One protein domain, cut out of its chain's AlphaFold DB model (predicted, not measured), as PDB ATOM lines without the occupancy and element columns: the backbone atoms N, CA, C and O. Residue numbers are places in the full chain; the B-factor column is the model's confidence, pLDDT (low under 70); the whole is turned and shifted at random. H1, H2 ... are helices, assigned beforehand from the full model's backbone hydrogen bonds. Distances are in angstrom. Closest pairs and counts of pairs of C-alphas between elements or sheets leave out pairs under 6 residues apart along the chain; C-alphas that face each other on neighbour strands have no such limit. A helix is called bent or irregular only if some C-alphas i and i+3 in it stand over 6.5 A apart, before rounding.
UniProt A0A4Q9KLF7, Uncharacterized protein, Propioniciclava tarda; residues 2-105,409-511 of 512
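What this domain is: This is residues 2 to 105 and 409 to 511 of the 512 residues of an uncharacterized protein of Propioniciclava tarda (UniProt A0A4Q9KLF7). Look for a loose, open rod: the long helices H2, H3a and H6 run along it, and H1 packs between H2 and H6. H3b, H4 and bent H5 make a head at one end, and H7 ends a tail beyond the other. The printed part has 207 residues with seven named helices, H1 to H7 along the chain, and no named strand: all helix, part aligned, part crossed. It is extended, with a radius of gyration of the C-alphas of 26.6 A and spans of 102 by 33 by 29 A.

How they stand to each other: Begin at H3, residues 51 to 89, assigned as one helix by its hydrogen bonds but bent: C-alphas 79 and 82 are 7.0 A apart, and arms H3a, to 79, and H3b, from 82, stand at 46 degrees. H2, residues 17 to 45, forms a hairpin with H3a, touching with residues 39 to 43 alone; closest C-alphas Gln 43 and Ile 51, 5.4 A. H6, residues 454 to 487, is irregular, C-alphas 456 and 459 being 7.1 A apart; it touches H3b at a steep tilt of 50 degrees, closest C-alphas Asn 84 and Ala 463, 4.8 A. H1, residues 2 to 8, touches H6, closest C-alphas Phe 5 and Leu 476, 5.5 A. H4, residues 92 to 103, touches H6, closest C-alphas Ala 98 and Leu 456, 4.8 A. H5, residues 411 to 430, likewise assigned as one helix, is bent, C-alphas 420 and 423 being 6.9 A apart; H5a, to 420, touches H4, closest C-alphas Thr 96 and Ile 418, 6.5 A. H7, residues 499 to 509, touches no helix. O i to N i+4 pairs are within hydrogen-bond range throughout, except in H2, 23 of 25, and H6, 28 of 30.

Where its parts are: Find C-alpha 51 at (-37.461, -84.634, 20.444); H3a runs 41.5 A to C-alpha 79. H2 measures 42.3 A and H6 47.0 A; H7 ends at (-17.444, -74.678, 27.463).

The domain as a whole: Residues 106 to 408 are not printed; C-alphas 105 and 409 are 6.1 A apart. The links H5 to H6 and H6 to H7 are long. Residues 432 to 445 and 490 to 511 have pLDDT under 70.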
ATOM      1  N   ALA A   2     -56.541-100.343  34.276       88.88
ATOM      2  CA  ALA A   2     -56.848-101.747  34.617       88.88
ATOM      3  C   ALA A   2     -57.997-101.906  35.634       88.88
ATOM      4  O   ALA A   2     -58.951-102.623  35.367       88.88
ATOM      5  N   VAL A   3     -57.980-101.153  36.741       91.19
ATOM      6  CA  VAL A   3     -59.088-101.145  37.722       91.19
ATOM      7  C   VAL A   3     -60.425-100.756  37.077       91.19
ATOM      8  O   VAL A   3     -61.443-101.379  37.347       91.19
ATOM      9  N   GLY A   4     -60.429 -99.770  36.176       91.31
ATOM     10  CA  GLY A   4     -61.636 -99.354  35.455       91.31
ATOM     11  C   GLY A   4     -62.186-100.452  34.537       91.31
ATOM     12  O   GLY A   4     -63.386-100.708  34.554       91.31
ATOM     13  N   PHE A   5     -61.317-101.160  33.806       92.25
ATOM     14  CA  PHE A   5     -61.725-102.325  33.012       92.25
ATOM     15  C   PHE A   5     -62.193-103.499  33.877       92.25
ATOM     16  O   PHE A   5     -63.139-104.173  33.490       92.25
ATOM     17  N   ALA A   6     -61.613-103.712  35.061       91.69
ATOM     18  CA  ALA A   6     -62.086-104.731  36.000       91.69
ATOM     19  C   ALA A   6     -63.496-104.420  36.539       91.69
ATOM     20  O   ALA A   6     -64.320-105.322  36.674       91.69
ATOM     21  N   ILE A   7     -63.806-103.143  36.793       92.06
ATOM     22  CA  ILE A   7     -65.164-102.713  37.161       92.06
ATOM     23  C   ILE A   7     -66.123-102.937  35.980       92.06
ATOM     24  O   ILE A   7     -67.176-103.544  36.154       92.06
ATOM     25  N   LEU A   8     -65.747-102.509  34.769       91.38
ATOM     26  CA  LEU A   8     -66.562-102.694  33.560       91.38
ATOM     27  C   LEU A   8     -66.782-104.173  33.205       91.38
ATOM     28  O   LEU A   8     -67.867-104.532  32.766       91.38
ATOM     29  N   ALA A   9     -65.811-105.049  33.466       89.88
ATOM     30  CA  ALA A   9     -65.928-106.493  33.251       89.88
ATOM     31  C   ALA A   9     -67.004-107.165  34.127       89.88
ATOM     32  O   ALA A   9     -67.375-108.309  33.879       89.88
ATOM     33  N   ASN A  10     -67.531-106.461  35.132       89.38
ATOM     34  CA  ASN A  10     -68.615-106.927  35.993       89.38
ATOM     35  C   ASN A  10     -69.956-106.237  35.682       89.38
ATOM     36  O   ASN A  10     -70.850-106.233  36.532       89.38
ATOM     37  N   ILE A  11     -70.116-105.593  34.521       89.62
ATOM     38  CA  ILE A  11     -71.374-104.931  34.155       89.62
ATOM     39  C   ILE A  11     -72.497-105.950  33.893       89.62
ATOM     40  O   ILE A  11     -72.308-106.980  33.245       89.62
ATOM     41  N   THR A  12     -73.682-105.658  34.424       86.38
ATOM     42  CA  THR A  12     -74.911-106.428  34.202       86.38
ATOM     43  C   THR A  12     -76.033-105.478  33.797       86.38
ATOM     44  O   THR A  12     -75.957-104.280  34.076       86.38
ATOM     45  N   LEU A  13     -77.071-106.017  33.150       80.50
ATOM     46  CA  LEU A  13     -78.194-105.244  32.609       80.50
ATOM     47  C   LEU A  13     -78.911-104.398  33.676       80.50
ATOM     48  O   LEU A  13     -79.361-103.293  33.396       80.50
ATOM     49  N   ASP A  14     -78.978-104.906  34.905       83.75
ATOM     50  CA  ASP A  14     -79.757-104.305  35.992       83.75
ATOM     51  C   ASP A  14     -78.992-103.218  36.767       83.75
ATOM     52  O   ASP A  14     -79.526-102.624  37.707       83.75
ATOM     53  N   LYS A  15     -77.720-102.956  36.427       87.31
ATOM     54  CA  LYS A  15     -76.925-101.959  37.153       87.31
ATOM     55  C   LYS A  15     -77.328-100.531  36.781       87.31
ATOM     56  O   LYS A  15     -77.532-100.227  35.606       87.31
ATOM     57  N   PRO A  16     -77.378 -99.614  37.765       90.50
ATOM     58  CA  PRO A  16     -77.751 -98.231  37.514       90.50
ATOM     59  C   PRO A  16     -76.706 -97.525  36.646       90.50
ATOM     60  O   PRO A  16     -75.508 -97.806  36.733       90.50
ATOM     61  N   LEU A  17     -77.147 -96.517  35.894       88.12
ATOM     62  CA  LEU A  17     -76.289 -95.699  35.028       88.12
ATOM     63  C   LEU A  17     -75.089 -95.086  35.778       88.12
ATOM     64  O   LEU A  17     -74.001 -94.966  35.217       88.12
ATOM     65  N   ALA A  18     -75.243 -94.782  37.071       91.19
ATOM     66  CA  ALA A  18     -74.159 -94.299  37.929       91.19
ATOM     67  C   ALA A  18     -72.962 -95.267  38.004       91.19
ATOM     68  O   ALA A  18     -71.818 -94.818  38.048       91.19
ATOM     69  N   TYR A  19     -73.200 -96.583  37.970       91.38
ATOM     70  CA  TYR A  19     -72.129 -97.582  37.963       91.38
ATOM     71  C   TYR A  19     -71.246 -97.441  36.719       91.38
ATOM     72  O   TYR A  19     -70.019 -97.421  36.821       91.38
ATOM     73  N   LEU A  20     -71.878 -97.280  35.551       89.81
ATOM     74  CA  LEU A  20     -71.186 -97.082  34.280       89.81
ATOM     75  C   LEU A  20     -70.412 -95.760  34.279       89.81
ATOM     76  O   LEU A  20     -69.249 -95.744  33.882       89.81
ATOM     77  N   LEU A  21     -71.012 -94.675  34.784       92.81
ATOM     78  CA  LEU A  21     -70.343 -93.374  34.891       92.81
ATOM     79  C   LEU A  21     -69.085 -93.437  35.766       92.81
ATOM     80  O   LEU A  21     -68.037 -92.940  35.359       92.81
ATOM     81  N   VAL A  22     -69.159 -94.080  36.935       93.38
ATOM     82  CA  VAL A  22     -67.999 -94.246  37.826       93.38
ATOM     83  C   VAL A  22     -66.917 -95.086  37.152       93.38
ATOM     84  O   VAL A  22     -65.742 -94.722  37.179       93.38
ATOM     85  N   ALA A  23     -67.295 -96.185  36.502       91.88
ATOM     86  CA  ALA A  23     -66.343 -97.042  35.810       91.88
ATOM     87  C   ALA A  23     -65.637 -96.298  34.658       91.88
ATOM     88  O   ALA A  23     -64.408 -96.333  34.559       91.88
ATOM     89  N   MET A  24     -66.388 -95.550  33.840       92.00
ATOM     90  CA  MET A  24     -65.835 -94.708  32.774       92.00
ATOM     91  C   MET A  24     -64.960 -93.576  33.309       92.00
ATOM     92  O   MET A  24     -63.916 -93.291  32.725       92.00
ATOM     93  N   PHE A  25     -65.322 -92.980  34.444       95.06
ATOM     94  CA  PHE A  25     -64.495 -91.981  35.113       95.06
ATOM     95  C   PHE A  25     -63.140 -92.565  35.547       95.06
ATOM     96  O   PHE A  25     -62.099 -91.983  35.250       95.06
ATOM     97  N   VAL A  26     -63.112 -93.756  36.160       94.50
ATOM     98  CA  VAL A  26     -61.862 -94.437  36.565       94.50
ATOM     99  C   VAL A  26     -61.005 -94.832  35.354       94.50
ATOM    100  O   VAL A  26     -59.771 -94.731  35.395       94.50
ATOM    101  N   VAL A  27     -61.629 -95.267  34.255       92.88
ATOM    102  CA  VAL A  27     -60.928 -95.491  32.980       92.88
ATOM    103  C   VAL A  27     -60.331 -94.178  32.465       92.88
ATOM    104  O   VAL A  27     -59.142 -94.155  32.143       92.88
ATOM    105  N   GLY A  28     -61.108 -93.092  32.462       92.69
ATOM    106  CA  GLY A  28     -60.699 -91.758  32.015       92.69
ATOM    107  C   GLY A  28     -59.545 -91.169  32.827       92.69
ATOM    108  O   GLY A  28     -58.576 -90.693  32.239       92.69
ATOM    109  N   LEU A  29     -59.576 -91.293  34.158       93.81
ATOM    110  CA  LEU A  29     -58.458 -90.910  35.028       93.81
ATOM    111  C   LEU A  29     -57.176 -91.653  34.647       93.81
ATOM    112  O   LEU A  29     -56.108 -91.054  34.540       93.81
ATOM    113  N   GLY A  30     -57.281 -92.958  34.392       89.06
ATOM    114  CA  GLY A  30     -56.144 -93.745  33.932       89.06
ATOM    115  C   GLY A  30     -55.628 -93.310  32.560       89.06
ATOM    116  O   GLY A  30     -54.418 -93.229  32.376       89.06
ATOM    117  N   LEU A  31     -56.526 -93.029  31.612       88.25
ATOM    118  CA  LEU A  31     -56.158 -92.574  30.270       88.25
ATOM    119  C   LEU A  31     -55.422 -91.227  30.330       88.25
ATOM    120  O   LEU A  31     -54.365 -91.082  29.721       88.25
ATOM    121  N   GLY A  32     -55.949 -90.266  31.097       88.38
ATOM    122  CA  GLY A  32     -55.360 -88.933  31.247       88.38
ATOM    123  C   GLY A  32     -53.951 -88.970  31.840       88.38
ATOM    124  O   GLY A  32     -53.053 -88.299  31.336       88.38
ATOM    125  N   GLN A  33     -53.730 -89.821  32.847       86.94
ATOM    126  CA  GLN A  33     -52.406 -90.014  33.447       86.94
ATOM    127  C   GLN A  33     -51.393 -90.609  32.456       86.94
ATOM    128  O   GLN A  33     -50.236 -90.187  32.428       86.94
ATOM    129  N   LEU A  34     -51.809 -91.553  31.609       84.62
ATOM    130  CA  LEU A  34     -50.916 -92.203  30.642       84.62
ATOM    131  C   LEU A  34     -50.540 -91.296  29.465       84.62
ATOM    132  O   LEU A  34     -49.424 -91.396  28.960       84.62
ATOM    133  N   MET A  35     -51.442 -90.412  29.025       83.69
ATOM    134  CA  MET A  35     -51.177 -89.539  27.874       83.69
ATOM    135  C   MET A  35     -49.961 -88.636  28.104       83.69
ATOM    136  O   MET A  35     -49.071 -88.601  27.254       83.69
ATOM    137  N   GLN A  36     -49.892 -87.954  29.250       83.56
ATOM    138  CA  GLN A  36     -48.817 -86.994  29.514       83.56
ATOM    139  C   GLN A  36     -47.510 -87.673  29.946       83.56
ATOM    140  O   GLN A  36     -46.431 -87.288  29.497       83.56
ATOM    141  N   THR A  37     -47.593 -88.701  30.792       82.75
ATOM    142  CA  THR A  37     -46.403 -89.369  31.350       82.75
ATOM    143  C   THR A  37     -45.602 -90.116  30.288       82.75
ATOM    144  O   THR A  37     -44.381 -89.979  30.241       82.75
ATOM    145  N   LEU A  38     -46.267 -90.841  29.382       82.06
ATOM    146  CA  LEU A  38     -45.591 -91.568  28.303       82.06
ATOM    147  C   LEU A  38     -44.964 -90.621  27.278       82.06
ATOM    148  O   LEU A  38     -43.863 -90.882  26.798       82.06
ATOM    149  N   THR A  39     -45.633 -89.507  26.962       83.19
ATOM    150  CA  THR A  39     -45.074 -88.504  26.048       83.19
ATOM    151  C   THR A  39     -43.817 -87.864  26.639       83.19
ATOM    152  O   THR A  39     -42.802 -87.803  25.951       83.19
ATOM    153  N   MET A  40     -43.830 -87.485  27.922       82.94
ATOM    154  CA  MET A  40     -42.635 -86.965  28.602       82.94
ATOM    155  C   MET A  40     -41.506 -88.001  28.684       82.94
ATOM    156  O   MET A  40     -40.346 -87.655  28.480       82.94
ATOM    157  N   ALA A  41     -41.823 -89.274  28.940       81.88
ATOM    158  CA  ALA A  41     -40.823 -90.342  29.001       81.88
ATOM    159  C   ALA A  41     -40.122 -90.567  27.649       81.88
ATOM    160  O   ALA A  41     -38.900 -90.686  27.602       81.88
ATOM    161  N   VAL A  42     -40.879 -90.567  26.544       84.19
ATOM    162  CA  VAL A  42     -40.317 -90.681  25.188       84.19
ATOM    163  C   VAL A  42     -39.452 -89.467  24.842       84.19
ATOM    164  O   VAL A  42     -38.374 -89.627  24.274       84.19
ATOM    165  N   GLN A  43     -39.886 -88.261  25.215       83.88
ATOM    166  CA  GLN A  43     -39.101 -87.042  25.005       83.88
ATOM    167  C   GLN A  43     -37.805 -87.037  25.829       83.88
ATOM    168  O   GLN A  43     -36.772 -86.598  25.332       83.88
ATOM    169  N   ALA A  44     -37.836 -87.556  27.060       80.38
ATOM    170  CA  ALA A  44     -36.664 -87.643  27.931       80.38
ATOM    171  C   ALA A  44     -35.629 -88.676  27.453       80.38
ATOM    172  O   ALA A  44     -34.437 -88.500  27.696       80.38
ATOM    173  N   ALA A  45     -36.071 -89.733  26.767       79.38
ATOM    174  CA  ALA A  45     -35.200 -90.766  26.211       79.38
ATOM    175  C   ALA A  45     -34.553 -90.376  24.864       79.38
ATOM    176  O   ALA A  45     -33.666 -91.088  24.394       79.38
ATOM    177  N   ALA A  46     -34.978 -89.270  24.242       82.94
ATOM    178  CA  ALA A  46     -34.478 -88.812  22.947       82.94
ATOM    179  C   ALA A  46     -33.402 -87.707  23.077       82.94
ATOM    180  O   ALA A  46     -33.497 -86.839  23.955       82.94
ATOM    181  N   PRO A  47     -32.393 -87.670  22.183       82.56
ATOM    182  CA  PRO A  47     -31.485 -86.531  22.056       82.56
ATOM    183  C   PRO A  47     -32.242 -85.228  21.764       82.56
ATOM    184  O   PRO A  47     -33.294 -85.240  21.128       82.56
ATOM    185  N   ALA A  48     -31.695 -84.079  22.182       79.19
ATOM    186  CA  ALA A  48     -32.397 -82.790  22.098       79.19
ATOM    187  C   ALA A  48     -32.776 -82.381  20.659       79.19
ATOM    188  O   ALA A  48     -33.775 -81.694  20.457       79.19
ATOM    189  N   ALA A  49     -31.995 -82.819  19.668       85.44
ATOM    190  CA  ALA A  49     -32.272 -82.590  18.253       85.44
ATOM    191  C   ALA A  49     -33.469 -83.412  17.731       85.44
ATOM    192  O   ALA A  49     -34.159 -82.965  16.818       85.44
ATOM    193  N   ASP A  50     -33.766 -84.556  18.357       88.56
ATOM    194  CA  ASP A  50     -34.716 -85.553  17.850       88.56
ATOM    195  C   ASP A  50     -36.035 -85.597  18.641       88.56
ATOM    196  O   ASP A  50     -36.911 -86.411  18.345       88.56
ATOM    197  N   ILE A  51     -36.235 -84.703  19.619       85.56
ATOM    198  CA  ILE A  51     -37.461 -84.634  20.444       85.56
ATOM    199  C   ILE A  51     -38.727 -84.521  19.570       85.56
ATOM    200  O   ILE A  51     -39.764 -85.117  19.885       85.56
ATOM    201  N   GLY A  52     -38.643 -83.800  18.444       86.62
ATOM    202  CA  GLY A  52     -39.733 -83.681  17.470       86.62
ATOM    203  C   GLY A  52     -40.076 -85.007  16.780       86.62
ATOM    204  O   GLY A  52     -41.253 -85.358  16.682       86.62
ATOM    205  N   VAL A  53     -39.061 -85.780  16.376       89.62
ATOM    206  CA  VAL A  53     -39.216 -87.109  15.751       89.62
ATOM    207  C   VAL A  53     -39.717 -88.142  16.764       89.62
ATOM    208  O   VAL A  53     -40.579 -88.965  16.450       89.62
ATOM    209  N   ALA A  54     -39.233 -88.077  18.006       85.44
ATOM    210  CA  ALA A  54     -39.676 -88.946  19.092       85.44
ATOM    211  C   ALA A  54     -41.161 -88.714  19.438       85.44
ATOM    212  O   ALA A  54     -41.931 -89.663  19.589       85.44
ATOM    213  N   THR A  55     -41.597 -87.450  19.480       88.12
ATOM    214  CA  THR A  55     -43.002 -87.087  19.741       88.12
ATOM    215  C   THR A  55     -43.929 -87.503  18.589       88.12
ATOM    216  O   THR A  55     -45.026 -88.019  18.833       88.12
ATOM    217  N   SER A  56     -43.503 -87.320  17.334       91.31
ATOM    218  CA  SER A  56     -44.295 -87.721  16.163       91.31
ATOM    219  C   SER A  56     -44.395 -89.242  16.038       91.31
ATOM    220  O   SER A  56     -45.488 -89.753  15.802       91.31
ATOM    221  N   SER A  57     -43.314 -89.972  16.320       90.19
ATOM    222  CA  SER A  57     -43.297 -91.438  16.358       90.19
ATOM    223  C   SER A  57     -44.208 -91.990  17.458       90.19
ATOM    224  O   SER A  57     -45.010 -92.886  17.201       90.19
ATOM    225  N   ALA A  58     -44.184 -91.409  18.664       85.75
ATOM    226  CA  ALA A  58     -45.113 -91.783  19.735       85.75
ATOM    227  C   ALA A  58     -46.583 -91.542  19.349       85.75
ATOM    228  O   ALA A  58     -47.453 -92.359  19.654       85.75
ATOM    229  N   THR A  59     -46.869 -90.441  18.649       89.38
ATOM    230  CA  THR A  59     -48.220 -90.132  18.161       89.38
ATOM    231  C   THR A  59     -48.650 -91.094  17.053       89.38
ATOM    232  O   THR A  59     -49.772 -91.596  17.090       89.38
ATOM    233  N   PHE A  60     -47.751 -91.413  16.120       91.88
ATOM    234  CA  PHE A  60     -47.976 -92.374  15.042       91.88
ATOM    235  C   PHE A  60     -48.301 -93.773  15.582       91.88
ATOM    236  O   PHE A  60     -49.352 -94.328  15.261       91.88
ATOM    237  N   PHE A  61     -47.471 -94.316  16.481       89.88
ATOM    238  CA  PHE A  61     -47.736 -95.620  17.099       89.88
ATOM    239  C   PHE A  61     -49.016 -95.621  17.938       89.88
ATOM    240  O   PHE A  61     -49.735 -96.618  17.950       89.88
ATOM    241  N   ARG A  62     -49.351 -94.506  18.601       87.81
ATOM    242  CA  ARG A  62     -50.620 -94.364  19.329       87.81
ATOM    243  C   ARG A  62     -51.824 -94.400  18.390       87.81
ATOM    244  O   ARG A  62     -52.809 -95.055  18.717       87.81
ATOM    245  N   GLN A  63     -51.758 -93.728  17.242       92.25
ATOM    246  CA  GLN A  63     -52.827 -93.762  16.239       92.25
ATOM    247  C   GLN A  63     -52.997 -95.167  15.653       92.25
ATOM    248  O   GLN A  63     -54.124 -95.654  15.600       92.25
ATOM    249  N   ILE A  64     -51.895 -95.849  15.312       94.31
ATOM    250  CA  ILE A  64     -51.922 -97.250  14.858       94.31
ATOM    251  C   ILE A  64     -52.503 -98.169  15.936       94.31
ATOM    252  O   ILE A  64     -53.362 -98.999  15.651       94.31
ATOM    253  N   GLY A  65     -52.075 -98.013  17.190       89.44
ATOM    254  CA  GLY A  65     -52.613 -98.781  18.310       89.44
ATOM    255  C   GLY A  65     -54.104 -98.516  18.540       89.44
ATOM    256  O   GLY A  65     -54.851 -99.443  18.841       89.44
ATOM    257  N   GLY A  66     -54.558 -97.274  18.350       88.44
ATOM    258  CA  GLY A  66     -55.967 -96.894  18.452       88.44
ATOM    259  C   GLY A  66     -56.837 -97.524  17.361       88.44
ATOM    260  O   GLY A  66     -57.893 -98.084  17.661       88.44
ATOM    261  N   THR A  67     -56.396 -97.490  16.101       93.12
ATOM    262  CA  THR A  67     -57.142 -98.100  14.988       93.12
ATOM    263  C   THR A  67     -57.133 -99.627  15.060       93.12
ATOM    264  O   THR A  67     -58.189-100.240  14.934       93.12
ATOM    265  N   LEU A  68     -55.989-100.259  15.359       93.75
ATOM    266  CA  LEU A  68     -55.913-101.712  15.564       93.75
ATOM    267  C   LEU A  68     -56.745-102.163  16.769       93.75
ATOM    268  O   LEU A  68     -57.492-103.135  16.677       93.75
ATOM    269  N   GLY A  69     -56.650-101.442  17.889       89.31
ATOM    270  CA  GLY A  69     -57.393-101.756  19.106       89.31
ATOM    271  C   GLY A  69     -58.902-101.697  18.885       89.31
ATOM    272  O   GLY A  69     -59.612-102.632  19.246       89.31
ATOM    273  N   THR A  70     -59.397-100.639  18.238       90.44
ATOM    274  CA  THR A  70     -60.825-100.531  17.904       90.44
ATOM    275  C   THR A  70     -61.267-101.617  16.924       90.44
ATOM    276  O   THR A  70     -62.297-102.237  17.171       90.44
ATOM    277  N   ALA A  71     -60.484-101.919  15.883       91.81
ATOM    278  CA  ALA A  71     -60.815-102.957  14.905       91.81
ATOM    279  C   ALA A  71     -60.917-104.361  15.530       91.81
ATOM    280  O   ALA A  71     -61.899-105.064  15.294       91.81
ATOM    281  N   ILE A  72     -59.949-104.752  16.369       92.06
ATOM    282  CA  ILE A  72     -59.959-106.054  17.058       92.06
ATOM    283  C   ILE A  72     -61.166-106.149  17.997       92.06
ATOM    284  O   ILE A  72     -61.888-107.147  17.975       92.06
ATOM    285  N   MET A  73     -61.420-105.102  18.788       90.38
ATOM    286  CA  MET A  73     -62.551-105.081  19.718       90.38
ATOM    287  C   MET A  73     -63.893-105.140  18.973       90.38
ATOM    288  O   MET A  73     -64.777-105.900  19.359       90.38
ATOM    289  N   LEU A  74     -64.052-104.410  17.866       88.56
ATOM    290  CA  LEU A  74     -65.284-104.455  17.074       88.56
ATOM    291  C   LEU A  74     -65.483-105.815  16.392       88.56
ATOM    292  O   LEU A  74     -66.594-106.344  16.390       88.56
ATOM    293  N   SER A  75     -64.408-106.409  15.869       90.56
ATOM    294  CA  SER A  75     -64.444-107.751  15.281       90.56
ATOM    295  C   SER A  75     -64.862-108.799  16.310       90.56
ATOM    296  O   SER A  75     -65.672-109.670  16.007       90.56
ATOM    297  N   MET A  76     -64.352-108.711  17.540       90.31
ATOM    298  CA  MET A  76     -64.704-109.636  18.617       90.31
ATOM    299  C   MET A  76     -66.156-109.454  19.088       90.31
ATOM    300  O   MET A  76     -66.853-110.440  19.340       90.31
ATOM    301  N   LEU A  77     -66.646-108.209  19.146       87.88
ATOM    302  CA  LEU A  77     -68.047-107.909  19.445       87.88
ATOM    303  C   LEU A  77     -68.975-108.553  18.411       87.88
ATOM    304  O   LEU A  77     -69.814-109.374  18.771       87.88
ATOM    305  N   PHE A  78     -68.797-108.227  17.130       84.19
ATOM    306  CA  PHE A  78     -69.689-108.703  16.071       84.19
ATOM    307  C   PHE A  78     -69.539-110.197  15.777       84.19
ATOM    308  O   PHE A  78     -70.516-110.834  15.403       84.19
ATOM    309  N   SER A  79     -68.362-110.785  16.014       86.50
ATOM    310  CA  SER A  79     -68.171-112.233  15.875       86.50
ATOM    311  C   SER A  79     -68.835-113.038  16.995       86.50
ATOM    312  O   SER A  79     -69.199-114.188  16.765       86.50
ATOM    313  N   SER A  80     -68.971-112.481  18.203       85.81
ATOM    314  CA  SER A  80     -69.567-113.186  19.352       85.81
ATOM    315  C   SER A  80     -71.058-112.902  19.536       85.81
ATOM    316  O   SER A  80     -71.774-113.715  20.121       85.81
ATOM    317  N   LEU A  81     -71.541-111.760  19.037       85.44
ATOM    318  CA  LEU A  81     -72.908-111.293  19.255       85.44
ATOM    319  C   LEU A  81     -73.984-112.280  18.757       85.44
ATOM    320  O   LEU A  81     -74.878-112.577  19.550       85.44
ATOM    321  N   PRO A  82     -73.915-112.866  17.541       82.94
ATOM    322  CA  PRO A  82     -74.930-113.824  17.086       82.94
ATOM    323  C   PRO A  82     -75.038-115.066  17.984       82.94
ATOM    324  O   PRO A  82     -76.140-115.499  18.325       82.94
ATOM    325  N   ALA A  83     -73.899-115.605  18.435       85.06
ATOM    326  CA  ALA A  83     -73.854-116.765  19.327       85.06
ATOM    327  C   ALA A  83     -74.421-116.445  20.722       85.06
ATOM    328  O   ALA A  83     -75.164-117.242  21.300       85.06
ATOM    329  N   ASN A  84     -74.132-115.251  21.245       87.56
ATOM    330  CA  ASN A  84     -74.676-114.798  22.523       87.56
ATOM    331  C   ASN A  84     -76.179-114.484  22.439       87.56
ATOM    332  O   ASN A  84     -76.895-114.735  23.407       87.56
ATOM    333  N   ILE A  85     -76.683-113.998  21.293       86.56
ATOM    334  CA  ILE A  85     -78.129-113.817  21.045       86.56
ATOM    335  C   ILE A  85     -78.832-115.171  21.065       86.56
ATOM    336  O   ILE A  85     -79.807-115.341  21.794       86.56
ATOM    337  N   SER A  86     -78.295-116.143  20.324       85.06
ATOM    338  CA  SER A  86     -78.782-117.525  20.323       85.06
ATOM    339  C   SER A  86     -78.831-118.097  21.746       85.06
ATOM    340  O   SER A  86     -79.872-118.561  22.205       85.06
ATOM    341  N   THR A  87     -77.748-117.931  22.511       87.25
ATOM    342  CA  THR A  87     -77.675-118.378  23.911       87.25
ATOM    343  C   THR A  87     -78.709-117.679  24.798       87.25
ATOM    344  O   THR A  87     -79.388-118.346  25.578       87.25
ATOM    345  N   SER A  88     -78.904-116.363  24.664       87.62
ATOM    346  CA  SER A  88     -79.907-115.632  25.453       87.62
ATOM    347  C   SER A  88     -81.343-116.064  25.146       87.62
ATOM    348  O   SER A  88     -82.204-115.933  26.013       87.62
ATOM    349  N   LEU A  89     -81.610-116.575  23.942       87.75
ATOM    350  CA  LEU A  89     -82.906-117.139  23.561       87.75
ATOM    351  C   LEU A  89     -83.113-118.566  24.099       87.75
ATOM    352  O   LEU A  89     -84.233-119.061  24.102       87.75
ATOM    353  N   THR A  90     -82.073-119.227  24.619       88.62
ATOM    354  CA  THR A  90     -82.239-120.522  25.306       88.62
ATOM    355  C   THR A  90     -82.748-120.392  26.744       88.62
ATOM    356  O   THR A  90     -83.161-121.394  27.335       88.62
ATOM    357  N   ASP A  91     -82.731-119.184  27.318       91.19
ATOM    358  CA  ASP A  91     -83.315-118.926  28.631       91.19
ATOM    359  C   ASP A  91     -84.845-118.923  28.537       91.19
ATOM    360  O   ASP A  91     -85.440-118.047  27.904       91.19
ATOM    361  N   LYS A  92     -85.482-119.900  29.197       91.06
ATOM    362  CA  LYS A  92     -86.933-120.124  29.117       91.06
ATOM    363  C   LYS A  92     -87.725-118.873  29.498       91.06
ATOM    364  O   LYS A  92     -88.646-118.499  28.783       91.06
ATOM    365  N   ALA A  93     -87.363-118.208  30.594       91.19
ATOM    366  CA  ALA A  93     -88.094-117.030  31.057       91.19
ATOM    367  C   ALA A  93     -87.998-115.870  30.053       91.19
ATOM    368  O   ALA A  93     -88.992-115.199  29.776       91.19
ATOM    369  N   THR A  94     -86.810-115.655  29.486       90.62
ATOM    370  CA  THR A  94     -86.553-114.582  28.525       90.62
ATOM    371  C   THR A  94     -87.265-114.823  27.196       90.62
ATOM    372  O   THR A  94     -87.930-113.911  26.707       90.62
ATOM    373  N   ILE A  95     -87.202-116.035  26.634       90.69
ATOM    374  CA  ILE A  95     -87.880-116.330  25.363       90.69
ATOM    375  C   ILE A  95     -89.404-116.386  25.505       90.69
ATOM    376  O   ILE A  95     -90.099-115.867  24.637       90.69
ATOM    377  N   THR A  96     -89.938-116.924  26.609       93.38
ATOM    378  CA  THR A  96     -91.386-116.929  26.874       93.38
ATOM    379  C   THR A  96     -91.931-115.505  26.958       93.38
ATOM    380  O   THR A  96     -92.915-115.191  26.295       93.38
ATOM    381  N   ALA A  97     -91.277-114.617  27.716       93.31
ATOM    382  CA  ALA A  97     -91.715-113.226  27.843       93.31
ATOM    383  C   ALA A  97     -91.608-112.453  26.518       93.31
ATOM    384  O   ALA A  97     -92.463-111.618  26.218       93.31
ATOM    385  N   ALA A  98     -90.567-112.725  25.729       91.88
ATOM    386  CA  ALA A  98     -90.370-112.072  24.446       91.88
ATOM    387  C   ALA A  98     -91.377-112.549  23.387       91.88
ATOM    388  O   ALA A  98     -91.936-111.719  22.677       91.88
ATOM    389  N   LEU A  99     -91.670-113.855  23.320       92.62
ATOM    390  CA  LEU A  99     -92.699-114.400  22.428       92.62
ATOM    391  C   LEU A  99     -94.109-113.950  22.824       92.62
ATOM    392  O   LEU A  99     -94.900-113.651  21.938       92.62
ATOM    393  N   ASP A 100     -94.410-113.841  24.121       93.94
ATOM    394  CA  ASP A 100     -95.685-113.284  24.599       93.94
ATOM    395  C   ASP A 100     -95.891-111.855  24.091       93.94
ATOM    396  O   ASP A 100     -96.925-111.550  23.505       93.94
ATOM    397  N   ALA A 101     -94.870-111.008  24.220       94.00
ATOM    398  CA  ALA A 101     -94.897-109.646  23.699       94.00
ATOM    399  C   ALA A 101     -94.927-109.585  22.160       94.00
ATOM    400  O   ALA A 101     -95.517-108.672  21.592       94.00
ATOM    401  N   ALA A 102     -94.272-110.524  21.476       92.88
ATOM    402  CA  ALA A 102     -94.182-110.529  20.017       92.88
ATOM    403  C   ALA A 102     -95.456-111.056  19.340       92.88
ATOM    404  O   ALA A 102     -95.763-110.648  18.222       92.88
ATOM    405  N   LEU A 103     -96.178-111.966  19.999       93.69
ATOM    406  CA  LEU A 103     -97.437-112.528  19.511       93.69
ATOM    407  C   LEU A 103     -98.654-111.702  19.938       93.69
ATOM    408  O   LEU A 103     -99.681-111.789  19.278       93.69
ATOM    409  N   ASP A 104     -98.558-110.892  20.996       95.19
ATOM    410  CA  ASP A 104     -99.622-109.967  21.397       95.19
ATOM    411  C   ASP A 104     -99.819-108.865  20.332       95.19
ATOM    412  O   ASP A 104     -98.930-108.022  20.151       95.19
ATOM    413  N   PRO A 105    -100.980-108.802  19.648       93.19
ATOM    414  CA  PRO A 105    -101.236-107.805  18.613       93.19
ATOM    415  C   PRO A 105    -101.104-106.361  19.109       93.19
ATOM    416  O   PRO A 105    -100.652-105.498  18.353       93.19
ATOM    417  N   ALA A 409    -104.885-112.162  20.855       91.62
ATOM    418  CA  ALA A 409    -105.211-111.126  21.833       91.62
ATOM    419  C   ALA A 409    -105.575-111.734  23.202       91.62
ATOM    420  O   ALA A 409    -105.292-111.116  24.233       91.62
ATOM    421  N   ASP A 410    -106.112-112.958  23.233       92.31
ATOM    422  CA  ASP A 410    -106.413-113.685  24.466       92.31
ATOM    423  C   ASP A 410    -105.110-114.179  25.140       92.31
ATOM    424  O   ASP A 410    -104.383-115.011  24.579       92.31
ATOM    425  N   PRO A 411    -104.783-113.700  26.359       90.00
ATOM    426  CA  PRO A 411    -103.562-114.099  27.055       90.00
ATOM    427  C   PRO A 411    -103.515-115.593  27.397       90.00
ATOM    428  O   PRO A 411    -102.420-116.152  27.462       90.00
ATOM    429  N   VAL A 412    -104.660-116.252  27.602       90.06
ATOM    430  CA  VAL A 412    -104.714-117.679  27.952       90.06
ATOM    431  C   VAL A 412    -104.356-118.535  26.739       90.06
ATOM    432  O   VAL A 412    -103.493-119.409  26.839       90.06
ATOM    433  N   GLN A 413    -104.962-118.251  25.580       91.12
ATOM    434  CA  GLN A 413    -104.673-118.978  24.337       91.12
ATOM    435  C   GLN A 413    -103.227-118.744  23.895       91.12
ATOM    436  O   GLN A 413    -102.499-119.691  23.586       91.12
ATOM    437  N   ARG A 414    -102.775-117.485  23.939       92.88
ATOM    438  CA  ARG A 414    -101.403-117.114  23.586       92.88
ATOM    439  C   ARG A 414    -100.372-117.820  24.471       92.88
ATOM    440  O   ARG A 414     -99.416-118.382  23.934       92.88
ATOM    441  N   GLN A 415    -100.562-117.858  25.795       90.50
ATOM    442  CA  GLN A 415     -99.632-118.566  26.686       90.50
ATOM    443  C   GLN A 415     -99.604-120.076  26.450       90.50
ATOM    444  O   GLN A 415     -98.514-120.642  26.393       90.50
ATOM    445  N   ALA A 416    -100.758-120.722  26.254       88.25
ATOM    446  CA  ALA A 416    -100.812-122.163  26.001       88.25
ATOM    447  C   ALA A 416     -99.971-122.567  24.775       88.25
ATOM    448  O   ALA A 416     -99.257-123.572  24.787       88.25
ATOM    449  N   ILE A 417     -99.998-121.737  23.730       88.88
ATOM    450  CA  ILE A 417     -99.196-121.935  22.523       88.88
ATOM    451  C   ILE A 417     -97.715-121.712  22.786       88.88
ATOM    452  O   ILE A 417     -96.898-122.553  22.405       88.88
ATOM    453  N   ILE A 418     -97.362-120.627  23.471       91.69
ATOM    454  CA  ILE A 418     -95.970-120.336  23.823       91.69
ATOM    455  C   ILE A 418     -95.379-121.484  24.647       91.69
ATOM    456  O   ILE A 418     -94.292-121.966  24.325       91.69
ATOM    457  N   ASP A 419     -96.107-121.991  25.639       90.25
ATOM    458  CA  ASP A 419     -95.661-123.104  26.480       90.25
ATOM    459  C   ASP A 419     -95.439-124.400  25.690       90.25
ATOM    460  O   ASP A 419     -94.525-125.165  26.012       90.25
ATOM    461  N   SER A 420     -96.218-124.629  24.629       86.75
ATOM    462  CA  SER A 420     -96.047-125.795  23.754       86.75
ATOM    463  C   SER A 420     -94.837-125.685  22.814       86.75
ATOM    464  O   SER A 420     -94.209-126.695  22.496       86.75
ATOM    465  N   ILE A 421     -94.467-124.468  22.398       88.75
ATOM    466  CA  ILE A 421     -93.452-124.233  21.356       88.75
ATOM    467  C   ILE A 421     -92.073-123.952  21.946       88.75
ATOM    468  O   ILE A 421     -91.065-124.409  21.404       88.75
ATOM    469  N   VAL A 422     -92.009-123.230  23.067       91.19
ATOM    470  CA  VAL A 422     -90.750-122.809  23.700       91.19
ATOM    471  C   VAL A 422     -89.779-123.971  23.949       91.19
ATOM    472  O   VAL A 422     -88.605-123.812  23.615       91.19
ATOM    473  N   PRO A 423     -90.194-125.148  24.462       90.12
ATOM    474  CA  PRO A 423     -89.273-126.269  24.656       90.12
ATOM    475  C   PRO A 423     -88.598-126.727  23.356       90.12
ATOM    476  O   PRO A 423     -87.382-126.914  23.337       90.12
ATOM    477  N   GLY A 424     -89.373-126.851  22.273       86.19
ATOM    478  CA  GLY A 424     -88.872-127.256  20.957       86.19
ATOM    479  C   GLY A 424     -87.996-126.189  20.297       86.19
ATOM    480  O   GLY A 424     -87.015-126.504  19.626       86.19
ATOM    481  N   LEU A 425     -88.310-124.912  20.530       85.94
ATOM    482  CA  LEU A 425     -87.502-123.796  20.049       85.94
ATOM    483  C   LEU A 425     -86.146-123.742  20.769       85.94
ATOM    484  O   LEU A 425     -85.113-123.617  20.117       85.94
ATOM    485  N   ILE A 426     -86.123-123.918  22.094       88.44
ATOM    486  CA  ILE A 426     -84.878-123.975  22.877       88.44
ATOM    487  C   ILE A 426     -84.007-125.157  22.436       88.44
ATOM    488  O   ILE A 426     -82.793-124.983  22.297       88.44
ATOM    489  N   SER A 427     -84.586-126.344  22.208       85.94
ATOM    490  CA  SER A 427     -83.813-127.497  21.725       85.94
ATOM    491  C   SER A 427     -83.235-127.244  20.334       85.94
ATOM    492  O   SER A 427     -82.038-127.424  20.143       85.94
ATOM    493  N   ALA A 428     -84.032-126.718  19.397       82.00
ATOM    494  CA  ALA A 428     -83.565-126.410  18.045       82.00
ATOM    495  C   ALA A 428     -82.406-125.397  18.034       82.00
ATOM    496  O   ALA A 428     -81.455-125.546  17.265       82.00
ATOM    497  N   ILE A 429     -82.464-124.392  18.915       83.19
ATOM    498  CA  ILE A 429     -81.401-123.394  19.087       83.19
ATOM    499  C   ILE A 429     -80.120-124.040  19.643       83.19
ATOM    500  O   ILE A 429     -79.031-123.754  19.144       83.19
ATOM    501  N   ARG A 430     -80.227-124.930  20.644       83.25
ATOM    502  CA  ARG A 430     -79.069-125.644  21.221       83.25
ATOM    503  C   ARG A 430     -78.406-126.599  20.234       83.25
ATOM    504  O   ARG A 430     -77.183-126.696  20.230       83.25
ATOM    505  N   ASP A 431     -79.200-127.245  19.389       80.88
ATOM    506  CA  ASP A 431     -78.721-128.203  18.390       80.88
ATOM    507  C   ASP A 431     -78.119-127.516  17.147       80.88
ATOM    508  O   ASP A 431     -77.691-128.179  16.204       80.88
ATOM    509  N   GLY A 432     -78.058-126.177  17.134       67.25
ATOM    510  CA  GLY A 432     -77.440-125.403  16.058       67.25
ATOM    511  C   GLY A 432     -78.294-125.297  14.794       67.25
ATOM    512  O   GLY A 432     -77.776-124.898  13.752       67.25
ATOM    513  N   SER A 433     -79.594-125.609  14.868       61.38
ATOM    514  CA  SER A 433     -80.547-125.392  13.773       61.38
ATOM    515  C   SER A 433     -80.880-123.896  13.673       61.38
ATOM    516  O   SER A 433     -81.931-123.415  14.097       61.38
ATOM    517  N   SER A 434     -79.923-123.125  13.152       52.00
ATOM    518  CA  SER A 434     -79.973-121.662  13.034       52.00
ATOM    519  C   SER A 434     -80.983-121.155  11.998       52.00
ATOM    520  O   SER A 434     -81.301-119.966  11.992       52.00
ATOM    521  N   ASP A 435     -81.562-122.039  11.180       52.22
ATOM    522  CA  ASP A 435     -82.574-121.700  10.168       52.22
ATOM    523  C   ASP A 435     -83.870-121.112  10.759       52.22
ATOM    524  O   ASP A 435     -84.670-120.493  10.043       52.22
ATOM    525  N   GLN A 436     -84.107-121.288  12.063       52.16
ATOM    526  CA  GLN A 436     -85.318-120.797  12.730       52.16
ATOM    527  C   GLN A 436     -85.177-119.404  13.355       52.16
ATOM    528  O   GLN A 436     -86.197-118.763  13.595       52.16
ATOM    529  N   VAL A 437     -83.957-118.895  13.557       54.94
ATOM    530  CA  VAL A 437     -83.725-117.584  14.182       54.94
ATOM    531  C   VAL A 437     -82.755-116.775  13.326       54.94
ATOM    532  O   VAL A 437     -81.538-116.934  13.407       54.94
ATOM    533  N   GLN A 438     -83.298-115.875  12.501       56.97
ATOM    534  CA  GLN A 438     -82.482-114.907  11.771       56.97
ATOM    535  C   GLN A 438     -81.846-113.932  12.766       56.97
ATOM    536  O   GLN A 438     -82.515-113.098  13.365       56.97
ATOM    537  N   THR A 439     -80.532-114.051  12.939       54.50
ATOM    538  CA  THR A 439     -79.715-113.161  13.778       54.50
ATOM    539  C   THR A 439     -78.886-112.194  12.935       54.50
ATOM    540  O   THR A 439     -77.837-111.728  13.389       54.50
ATOM    541  N   ASP A 440     -79.341-111.880  11.711       55.62
ATOM    542  CA  ASP A 440     -78.685-110.883  10.864       55.62
ATOM    543  C   ASP A 440     -78.773-109.509  11.541       55.62
ATOM    544  O   ASP A 440     -79.743-108.756  11.461       55.62
ATOM    545  N   THR A 441     -77.719-109.235  12.291       54.59
ATOM    546  CA  THR A 441     -77.487-108.030  13.072       54.59
ATOM    547  C   THR A 441     -76.481-107.133  12.357       54.59
ATOM    548  O   THR A 441     -75.908-106.243  12.978       54.59
ATOM    549  N   SER A 442     -76.297-107.301  11.035       52.47
ATOM    550  CA  SER A 442     -75.385-106.480  10.217       52.47
ATOM    551  C   SER A 442     -75.716-104.982  10.236       52.47
ATOM    552  O   SER A 442     -74.920-104.149   9.802       52.47
ATOM    553  N   SER A 443     -76.868-104.602  10.792       51.75
ATOM    554  CA  SER A 443     -77.197-103.216  11.079       51.75
ATOM    555  C   SER A 443     -76.515-102.762  12.374       51.75
ATOM    556  O   SER A 443     -76.998-103.007  13.474       51.75
ATOM    557  N   SER A 444     -75.433-101.996  12.234       58.47
ATOM    558  CA  SER A 444     -74.740-101.272  13.314       58.47
ATOM    559  C   SER A 444     -75.602-100.224  14.045       58.47
ATOM    560  O   SER A 444     -75.111 -99.509  14.917       58.47
ATOM    561  N   ASN A 445     -76.885-100.107  13.695       67.94
ATOM    562  CA  ASN A 445     -77.810 -99.125  14.229       67.94
ATOM    563  C   ASN A 445     -78.740 -99.775  15.266       67.94
ATOM    564  O   ASN A 445     -79.633-100.541  14.914       67.94
ATOM    565  N   THR A 446     -78.554 -99.427  16.540       75.62
ATOM    566  CA  THR A 446     -79.334 -99.926  17.687       75.62
ATOM    567  C   THR A 446     -80.585 -99.098  17.998       75.62
ATOM    568  O   THR A 446     -81.256 -99.350  18.997       75.62
ATOM    569  N   SER A 447     -80.948 -98.126  17.148       79.12
ATOM    570  CA  SER A 447     -82.125 -97.264  17.366       79.12
ATOM    571  C   SER A 447     -83.435 -98.042  17.507       79.12
ATOM    572  O   SER A 447     -84.327 -97.590  18.219       79.12
ATOM    573  N   PHE A 448     -83.525 -99.241  16.920       80.12
ATOM    574  CA  PHE A 448     -84.689-100.124  17.036       80.12
ATOM    575  C   PHE A 448     -84.978-100.598  18.470       80.12
ATOM    576  O   PHE A 448     -86.063-101.109  18.724       80.12
ATOM    577  N   LEU A 449     -84.029-100.441  19.398       82.25
ATOM    578  CA  LEU A 449     -84.198-100.768  20.816       82.25
ATOM    579  C   LEU A 449     -84.804 -99.610  21.622       82.25
ATOM    580  O   LEU A 449     -85.224 -99.803  22.760       82.25
ATOM    581  N   THR A 450     -84.811 -98.393  21.074       83.44
ATOM    582  CA  THR A 450     -85.185 -97.193  21.831       83.44
ATOM    583  C   THR A 450     -86.703 -97.065  21.900       83.44
ATOM    584  O   THR A 450     -87.361 -96.923  20.875       83.44
ATOM    585  N   GLY A 451     -87.262 -97.095  23.114       83.19
ATOM    586  CA  GLY A 451     -88.707 -96.974  23.348       83.19
ATOM    587  C   GLY A 451     -89.518 -98.245  23.066       83.19
ATOM    588  O   GLY A 451     -90.728 -98.229  23.271       83.19
ATOM    589  N   ALA A 452     -88.870 -99.328  22.626       89.75
ATOM    590  CA  ALA A 452     -89.508-100.623  22.418       89.75
ATOM    591  C   ALA A 452     -89.825-101.329  23.752       89.75
ATOM    592  O   ALA A 452     -89.198-101.054  24.778       89.75
ATOM    593  N   ASP A 453     -90.778-102.266  23.732       92.44
ATOM    594  CA  ASP A 453     -91.161-103.062  24.903       92.44
ATOM    595  C   ASP A 453     -89.920-103.776  25.491       92.44
ATOM    596  O   ASP A 453     -89.186-104.460  24.757       92.44
ATOM    597  N   PRO A 454     -89.652-103.644  26.806       90.81
ATOM    598  CA  PRO A 454     -88.512-104.284  27.456       90.81
ATOM    599  C   PRO A 454     -88.439-105.799  27.235       90.81
ATOM    600  O   PRO A 454     -87.346-106.354  27.157       90.81
ATOM    601  N   ARG A 455     -89.580-106.481  27.092       92.50
ATOM    602  CA  ARG A 455     -89.631-107.931  26.852       92.50
ATOM    603  C   ARG A 455     -89.051-108.305  25.490       92.50
ATOM    604  O   ARG A 455     -88.340-109.300  25.395       92.50
ATOM    605  N   LEU A 456     -89.281-107.482  24.463       90.75
ATOM    606  CA  LEU A 456     -88.766-107.704  23.106       90.75
ATOM    607  C   LEU A 456     -87.265-107.413  22.996       90.75
ATOM    608  O   LEU A 456     -86.569-108.036  22.195       90.75
ATOM    609  N   THR A 457     -86.762-106.455  23.779       90.62
ATOM    610  CA  THR A 457     -85.362-105.994  23.728       90.62
ATOM    611  C   THR A 457     -84.428-106.792  24.637       90.62
ATOM    612  O   THR A 457     -83.232-106.889  24.353       90.62
ATOM    613  N   LYS A 458     -84.952-107.394  25.713       90.00
ATOM    614  CA  LYS A 458     -84.166-108.106  26.732       90.00
ATOM    615  C   LYS A 458     -83.225-109.184  26.174       90.00
ATOM    616  O   LYS A 458     -82.066-109.176  26.598       90.00
ATOM    617  N   PRO A 459     -83.623-110.059  25.224       88.69
ATOM    618  CA  PRO A 459     -82.706-111.062  24.675       88.69
ATOM    619  C   PRO A 459     -81.497-110.429  23.977       88.69
ATOM    620  O   PRO A 459     -80.357-110.843  24.181       88.69
ATOM    621  N   PHE A 460     -81.733-109.368  23.198       88.00
ATOM    622  CA  PHE A 460     -80.669-108.642  22.514       88.00
ATOM    623  C   PHE A 460     -79.745-107.930  23.505       88.00
ATOM    624  O   PHE A 460     -78.526-108.038  23.398       88.00
ATOM    625  N   LEU A 461     -80.305-107.216  24.485       88.81
ATOM    626  CA  LEU A 461     -79.510-106.463  25.455       88.81
ATOM    627  C   LEU A 461     -78.683-107.381  26.369       88.81
ATOM    628  O   LEU A 461     -77.534-107.067  26.668       88.81
ATOM    629  N   SER A 462     -79.236-108.528  26.771       89.00
ATOM    630  CA  SER A 462     -78.528-109.557  27.544       89.00
ATOM    631  C   SER A 462     -77.342-110.132  26.762       89.00
ATOM    632  O   SER A 462     -76.214-110.209  27.268       89.00
ATOM    633  N   ALA A 463     -77.564-110.457  25.487       87.69
ATOM    634  CA  ALA A 463     -76.519-110.932  24.593       87.69
ATOM    635  C   ALA A 463     -75.436-109.876  24.337       87.69
ATOM    636  O   ALA A 463     -74.245-110.175  24.433       87.69
ATOM    637  N   PHE A 464     -75.841-108.631  24.077       88.88
ATOM    638  CA  PHE A 464     -74.929-107.510  23.881       88.88
ATOM    639  C   PHE A 464     -74.078-107.254  25.129       88.88
ATOM    640  O   PHE A 464     -72.860-107.130  25.018       88.88
ATOM    641  N   ASN A 465     -74.687-107.253  26.320       90.44
ATOM    642  CA  ASN A 465     -73.967-107.130  27.586       90.44
ATOM    643  C   ASN A 465     -72.921-108.244  27.743       90.44
ATOM    644  O   ASN A 465     -71.770-107.968  28.073       90.44
ATOM    645  N   THR A 466     -73.292-109.489  27.435       90.88
ATOM    646  CA  THR A 466     -72.385-110.647  27.502       90.88
ATOM    647  C   THR A 466     -71.206-110.510  26.531       90.88
ATOM    648  O   THR A 466     -70.054-110.718  26.921       90.88
ATOM    649  N   SER A 467     -71.452-110.082  25.287       90.62
ATOM    650  CA  SER A 467     -70.381-109.804  24.320       90.62
ATOM    651  C   SER A 467     -69.464-108.666  24.773       90.62
ATOM    652  O   SER A 467     -68.245-108.771  24.660       90.62
ATOM    653  N   VAL A 468     -70.024-107.587  25.322       90.25
ATOM    654  CA  VAL A 468     -69.252-106.430  25.795       90.25
ATOM    655  C   VAL A 468     -68.408-106.768  27.029       90.25
ATOM    656  O   VAL A 468     -67.257-106.345  27.118       90.25
ATOM    657  N   VAL A 469     -68.914-107.590  27.949       91.75
ATOM    658  CA  VAL A 469     -68.135-108.090  29.093       91.75
ATOM    659  C   VAL A 469     -66.900-108.869  28.624       91.75
ATOM    660  O   VAL A 469     -65.812-108.673  29.170       91.75
ATOM    661  N   SER A 470     -67.028-109.685  27.571       90.00
ATOM    662  CA  SER A 470     -65.890-110.394  26.964       90.00
ATOM    663  C   SER A 470     -64.822-109.433  26.415       90.00
ATOM    664  O   SER A 470     -63.618-109.649  26.600       90.00
ATOM    665  N   LEU A 471     -65.240-108.302  25.830       91.25
ATOM    666  CA  LEU A 471     -64.316-107.245  25.396       91.25
ATOM    667  C   LEU A 471     -63.574-106.632  26.578       91.25
ATOM    668  O   LEU A 471     -62.366-106.427  26.499       91.25
ATOM    669  N   TYR A 472     -64.269-106.354  27.682       93.12
ATOM    670  CA  TYR A 472     -63.641-105.771  28.865       93.12
ATOM    671  C   TYR A 472     -62.636-106.714  29.525       93.12
ATOM    672  O   TYR A 472     -61.571-106.252  29.927       93.12
ATOM    673  N   TRP A 473     -62.909-108.020  29.571       93.38
ATOM    674  CA  TRP A 473     -61.931-109.020  30.017       93.38
ATOM    675  C   TRP A 473     -60.706-109.089  29.103       93.38
ATOM    676  O   TRP A 473     -59.568-109.139  29.581       93.38
ATOM    677  N   THR A 474     -60.921-109.025  27.790       92.31
ATOM    678  CA  THR A 474     -59.828-108.987  26.811       92.31
ATOM    679  C   THR A 474     -58.983-107.721  26.983       92.31
ATOM    680  O   THR A 474     -57.763-107.797  27.128       92.31
ATOM    681  N   ALA A 475     -59.625-106.554  27.068       90.81
ATOM    682  CA  ALA A 475     -58.966-105.270  27.288       90.81
ATOM    683  C   ALA A 475     -58.221-105.218  28.632       90.81
ATOM    684  O   ALA A 475     -57.102-104.706  28.697       90.81
ATOM    685  N   LEU A 476     -58.799-105.788  29.694       93.75
ATOM    686  CA  LEU A 476     -58.149-105.925  30.995       93.75
ATOM    687  C   LEU A 476     -56.876-106.768  30.888       93.75
ATOM    688  O   LEU A 476     -55.837-106.356  31.396       93.75
ATOM    689  N   THR A 477     -56.940-107.907  30.197       93.00
ATOM    690  CA  THR A 477     -55.789-108.802  29.997       93.00
ATOM    691  C   THR A 477     -54.660-108.098  29.249       93.00
ATOM    692  O   THR A 477     -53.515-108.109  29.704       93.00
ATOM    693  N   VAL A 478     -54.981-107.402  28.153       91.44
ATOM    694  CA  VAL A 478     -54.008-106.598  27.394       91.44
ATOM    695  C   VAL A 478     -53.409-105.492  28.268       91.44
ATOM    696  O   VAL A 478     -52.199-105.273  28.247       91.44
ATOM    697  N   MET A 479     -54.226-104.822  29.084       90.25
ATOM    698  CA  MET A 479     -53.766-103.757  29.980       90.25
ATOM    699  C   MET A 479     -52.858-104.281  31.100       90.25
ATOM    700  O   MET A 479     -51.878-103.623  31.445       90.25
ATOM    701  N   LEU A 480     -53.154-105.452  31.670       91.81
ATOM    702  CA  LEU A 480     -52.299-106.095  32.670       91.81
ATOM    703  C   LEU A 480     -50.963-106.518  32.061       91.81
ATOM    704  O   LEU A 480     -49.920-106.279  32.664       91.81
ATOM    705  N   PHE A 481     -50.974-107.070  30.847       91.31
ATOM    706  CA  PHE A 481     -49.748-107.412  30.133       91.31
ATOM    707  C   PHE A 481     -48.895-106.171  29.840       91.31
ATOM    708  O   PHE A 481     -47.700-106.158  30.130       91.31
ATOM    709  N   ALA A 482     -49.517-105.088  29.356       86.56
ATOM    710  CA  ALA A 482     -48.841-103.808  29.158       86.56
ATOM    711  C   ALA A 482     -48.249-103.267  30.471       86.56
ATOM    712  O   ALA A 482     -47.103-102.829  30.491       86.56
ATOM    713  N   PHE A 483     -48.992-103.352  31.579       86.38
ATOM    714  CA  PHE A 483     -48.501-102.959  32.900       86.38
ATOM    715  C   PHE A 483     -47.278-103.782  33.330       86.38
ATOM    716  O   PHE A 483     -46.274-103.212  33.754       86.38
ATOM    717  N   VAL A 484     -47.302-105.105  33.154       88.75
ATOM    718  CA  VAL A 484     -46.149-105.965  33.462       88.75
ATOM    719  C   VAL A 484     -44.938-105.589  32.608       88.75
ATOM    720  O   VAL A 484     -43.851-105.437  33.154       88.75
ATOM    721  N   ILE A 485     -45.113-105.350  31.302       86.44
ATOM    722  CA  ILE A 485     -44.019-104.901  30.423       86.44
ATOM    723  C   ILE A 485     -43.414-103.583  30.920       86.44
ATOM    724  O   ILE A 485     -42.192-103.435  30.917       86.44
ATOM    725  N   THR A 486     -44.236-102.639  31.390       80.81
ATOM    726  CA  THR A 486     -43.717-101.357  31.897       80.81
ATOM    727  C   THR A 486     -42.827-101.508  33.131       80.81
ATOM    728  O   THR A 486     -41.916-100.705  33.298       80.81
ATOM    729  N   LEU A 487     -43.006-102.557  33.946       81.62
ATOM    730  CA  LEU A 487     -42.130-102.823  35.097       81.62
ATOM    731  C   LEU A 487     -40.701-103.210  34.687       81.62
ATOM    732  O   LEU A 487     -39.770-103.022  35.464       81.62
ATOM    733  N   PHE A 488     -40.513-103.720  33.468       81.88
ATOM    734  CA  PHE A 488     -39.195-104.070  32.933       81.88
ATOM    735  C   PHE A 488     -38.529-102.917  32.167       81.88
ATOM    736  O   PHE A 488     -37.378-103.043  31.744       81.88
ATOM    737  N   TYR A 489     -39.216-101.781  32.004       74.38
ATOM    738  CA  TYR A 489     -38.667-100.617  31.321       74.38
ATOM    739  C   TYR A 489     -37.708 -99.859  32.247       74.38
ATOM    740  O   TYR A 489     -38.115 -99.224  33.220       74.38
ATOM    741  N   ARG A 490     -36.408 -99.902  31.942       68.38
ATOM    742  CA  ARG A 490     -35.419 -99.052  32.616       68.38
ATOM    743  C   ARG A 490     -35.483 -97.654  32.018       68.38
ATOM    744  O   ARG A 490     -35.018 -97.438  30.904       68.38
ATOM    745  N   VAL A 491     -36.072 -96.717  32.754       64.94
ATOM    746  CA  VAL A 491     -36.132 -95.313  32.338       64.94
ATOM    747  C   VAL A 491     -34.743 -94.686  32.543       64.94
ATOM    748  O   VAL A 491     -34.223 -94.754  33.660       64.94
ATOM    749  N   PRO A 492     -34.115 -94.095  31.509       62.91
ATOM    750  CA  PRO A 492     -32.943 -93.248  31.701       62.91
ATOM    751  C   PRO A 492     -33.294 -92.106  32.670       62.91
ATOM    752  O   PRO A 492     -34.422 -91.610  32.624       62.91
ATOM    753  N   PRO A 493     -32.383 -91.678  33.562       64.62
ATOM    754  CA  PRO A 493     -32.669 -90.589  34.491       64.62
ATOM    755  C   PRO A 493     -33.149 -89.344  33.734       64.62
ATOM    756  O   PRO A 493     -32.587 -88.975  32.702       64.62
ATOM    757  N   LEU A 494     -34.210 -88.714  34.247       61.84
ATOM    758  CA  LEU A 494     -34.771 -87.484  33.685       61.84
ATOM    759  C   LEU A 494     -33.663 -86.425  33.584       61.84
ATOM    760  O   LEU A 494     -32.919 -86.219  34.546       61.84
ATOM    761  N   ARG A 495     -33.549 -85.753  32.431       62.12
ATOM    762  CA  ARG A 495     -32.567 -84.673  32.239       62.12
ATOM    763  C   ARG A 495     -32.801 -83.595  33.301       62.12
ATOM    764  O   ARG A 495     -33.883 -83.025  33.379       62.12
ATOM    765  N   THR A 496     -31.785 -83.334  34.120       59.78
ATOM    766  CA  THR A 496     -31.828 -82.350  35.217       59.78
ATOM    767  C   THR A 496     -31.523 -80.924  34.759       59.78
ATOM    768  O   THR A 496     -31.627 -80.001  35.562       59.78
ATOM    769  N   ARG A 497     -31.158 -80.740  33.483       59.91
ATOM    770  CA  ARG A 497     -30.917 -79.442  32.843       59.91
ATOM    771  C   ARG A 497     -31.801 -79.276  31.616       59.91
ATOM    772  O   ARG A 497     -32.036 -80.236  30.878       59.91
ATOM    773  N   SER A 498     -32.288 -78.059  31.397       61.59
ATOM    774  CA  SER A 498     -33.048 -77.711  30.194       61.59
ATOM    775  C   SER A 498     -32.172 -77.879  28.946       61.59
ATOM    776  O   SER A 498     -30.976 -77.600  28.978       61.59
ATOM    777  N   ALA A 499     -32.754 -78.272  27.807       59.59
ATOM    778  CA  ALA A 499     -32.024 -78.343  26.532       59.59
ATOM    779  C   ALA A 499     -31.398 -76.987  26.133       59.59
ATOM    780  O   ALA A 499     -30.421 -76.944  25.385       59.59
ATOM    781  N   LEU A 500     -31.949 -75.879  26.646       59.59
ATOM    782  CA  LEU A 500     -31.368 -74.542  26.528       59.59
ATOM    783  C   LEU A 500     -30.130 -74.367  27.418       59.59
ATOM    784  O   LEU A 500     -29.149 -73.811  26.944       59.59
ATOM    785  N   GLU A 501     -30.142 -74.895  28.645       64.88
ATOM    786  CA  GLU A 501     -29.003 -74.849  29.575       64.88
ATOM    787  C   GLU A 501     -27.827 -75.716  29.109       64.88
ATOM    788  O   GLU A 501     -26.676 -75.359  29.326       64.88
ATOM    789  N   GLU A 502     -28.086 -76.849  28.449       63.50
ATOM    790  CA  GLU A 502     -27.036 -77.645  27.796       63.50
ATOM    791  C   GLU A 502     -26.452 -76.922  26.580       63.50
ATOM    792  O   GLU A 502     -25.244 -76.965  26.379       63.50
ATOM    793  N   LYS A 503     -27.280 -76.239  25.775       62.84
ATOM    794  CA  LYS A 503     -26.785 -75.438  24.647       62.84
ATOM    795  C   LYS A 503     -25.961 -74.243  25.116       62.84
ATOM    796  O   LYS A 503     -24.942 -73.957  24.498       62.84
ATOM    797  N   THR A 504     -26.366 -73.568  26.192       65.81
ATOM    798  CA  THR A 504     -25.586 -72.466  26.769       65.81
ATOM    799  C   THR A 504     -24.329 -72.973  27.463       65.81
ATOM    800  O   THR A 504     -23.275 -72.405  27.229       65.81
ATOM    801  N   ALA A 505     -24.382 -74.077  28.215       63.31
ATOM    802  CA  ALA A 505     -23.194 -74.666  28.840       63.31
ATOM    803  C   ALA A 505     -22.208 -75.249  27.809       63.31
ATOM    804  O   ALA A 505     -20.999 -75.160  28.002       63.31
ATOM    805  N   ALA A 506     -22.695 -75.817  26.701       61.97
ATOM    806  CA  ALA A 506     -21.851 -76.237  25.583       61.97
ATOM    807  C   ALA A 506     -21.238 -75.035  24.851       61.97
ATOM    808  O   ALA A 506     -20.089 -75.107  24.432       61.97
ATOM    809  N   ALA A 507     -21.974 -73.925  24.728       60.78
ATOM    810  CA  ALA A 507     -21.444 -72.683  24.174       60.78
ATOM    811  C   ALA A 507     -20.409 -72.021  25.106       60.78
ATOM    812  O   ALA A 507     -19.385 -71.547  24.627       60.78
ATOM    813  N   GLU A 508     -20.628 -72.034  26.424       63.34
ATOM    814  CA  GLU A 508     -19.681 -71.527  27.429       63.34
ATOM    815  C   GLU A 508     -18.429 -72.409  27.542       63.34
ATOM    816  O   GLU A 508     -17.322 -71.888  27.616       63.34
ATOM    817  N   GLY A 509     -18.570 -73.736  27.472       59.16
ATOM    818  CA  GLY A 509     -17.444 -74.678  27.463       59.16
ATOM    819  C   GLY A 509     -16.632 -74.698  26.162       59.16
ATOM    820  O   GLY A 509     -15.555 -75.279  26.137       59.16
ATOM    821  N   MET A 510     -17.124 -74.078  25.085       55.78
ATOM    822  CA  MET A 510     -16.361 -73.830  23.853       55.78
ATOM    823  C   MET A 510     -15.599 -72.492  23.877       55.78
ATOM    824  O   MET A 510     -14.822 -72.226  22.961       55.78
ATOM    825  N   LEU A 511     -15.839 -71.643  24.885       55.09
ATOM    826  CA  LEU A 511     -15.249 -70.304  25.033       55.09
ATOM    827  C   LEU A 511     -14.197 -70.201  26.155       55.09
ATOM    828  O   LEU A 511     -13.566 -69.150  26.276       55.09
TER     829      LEU A 511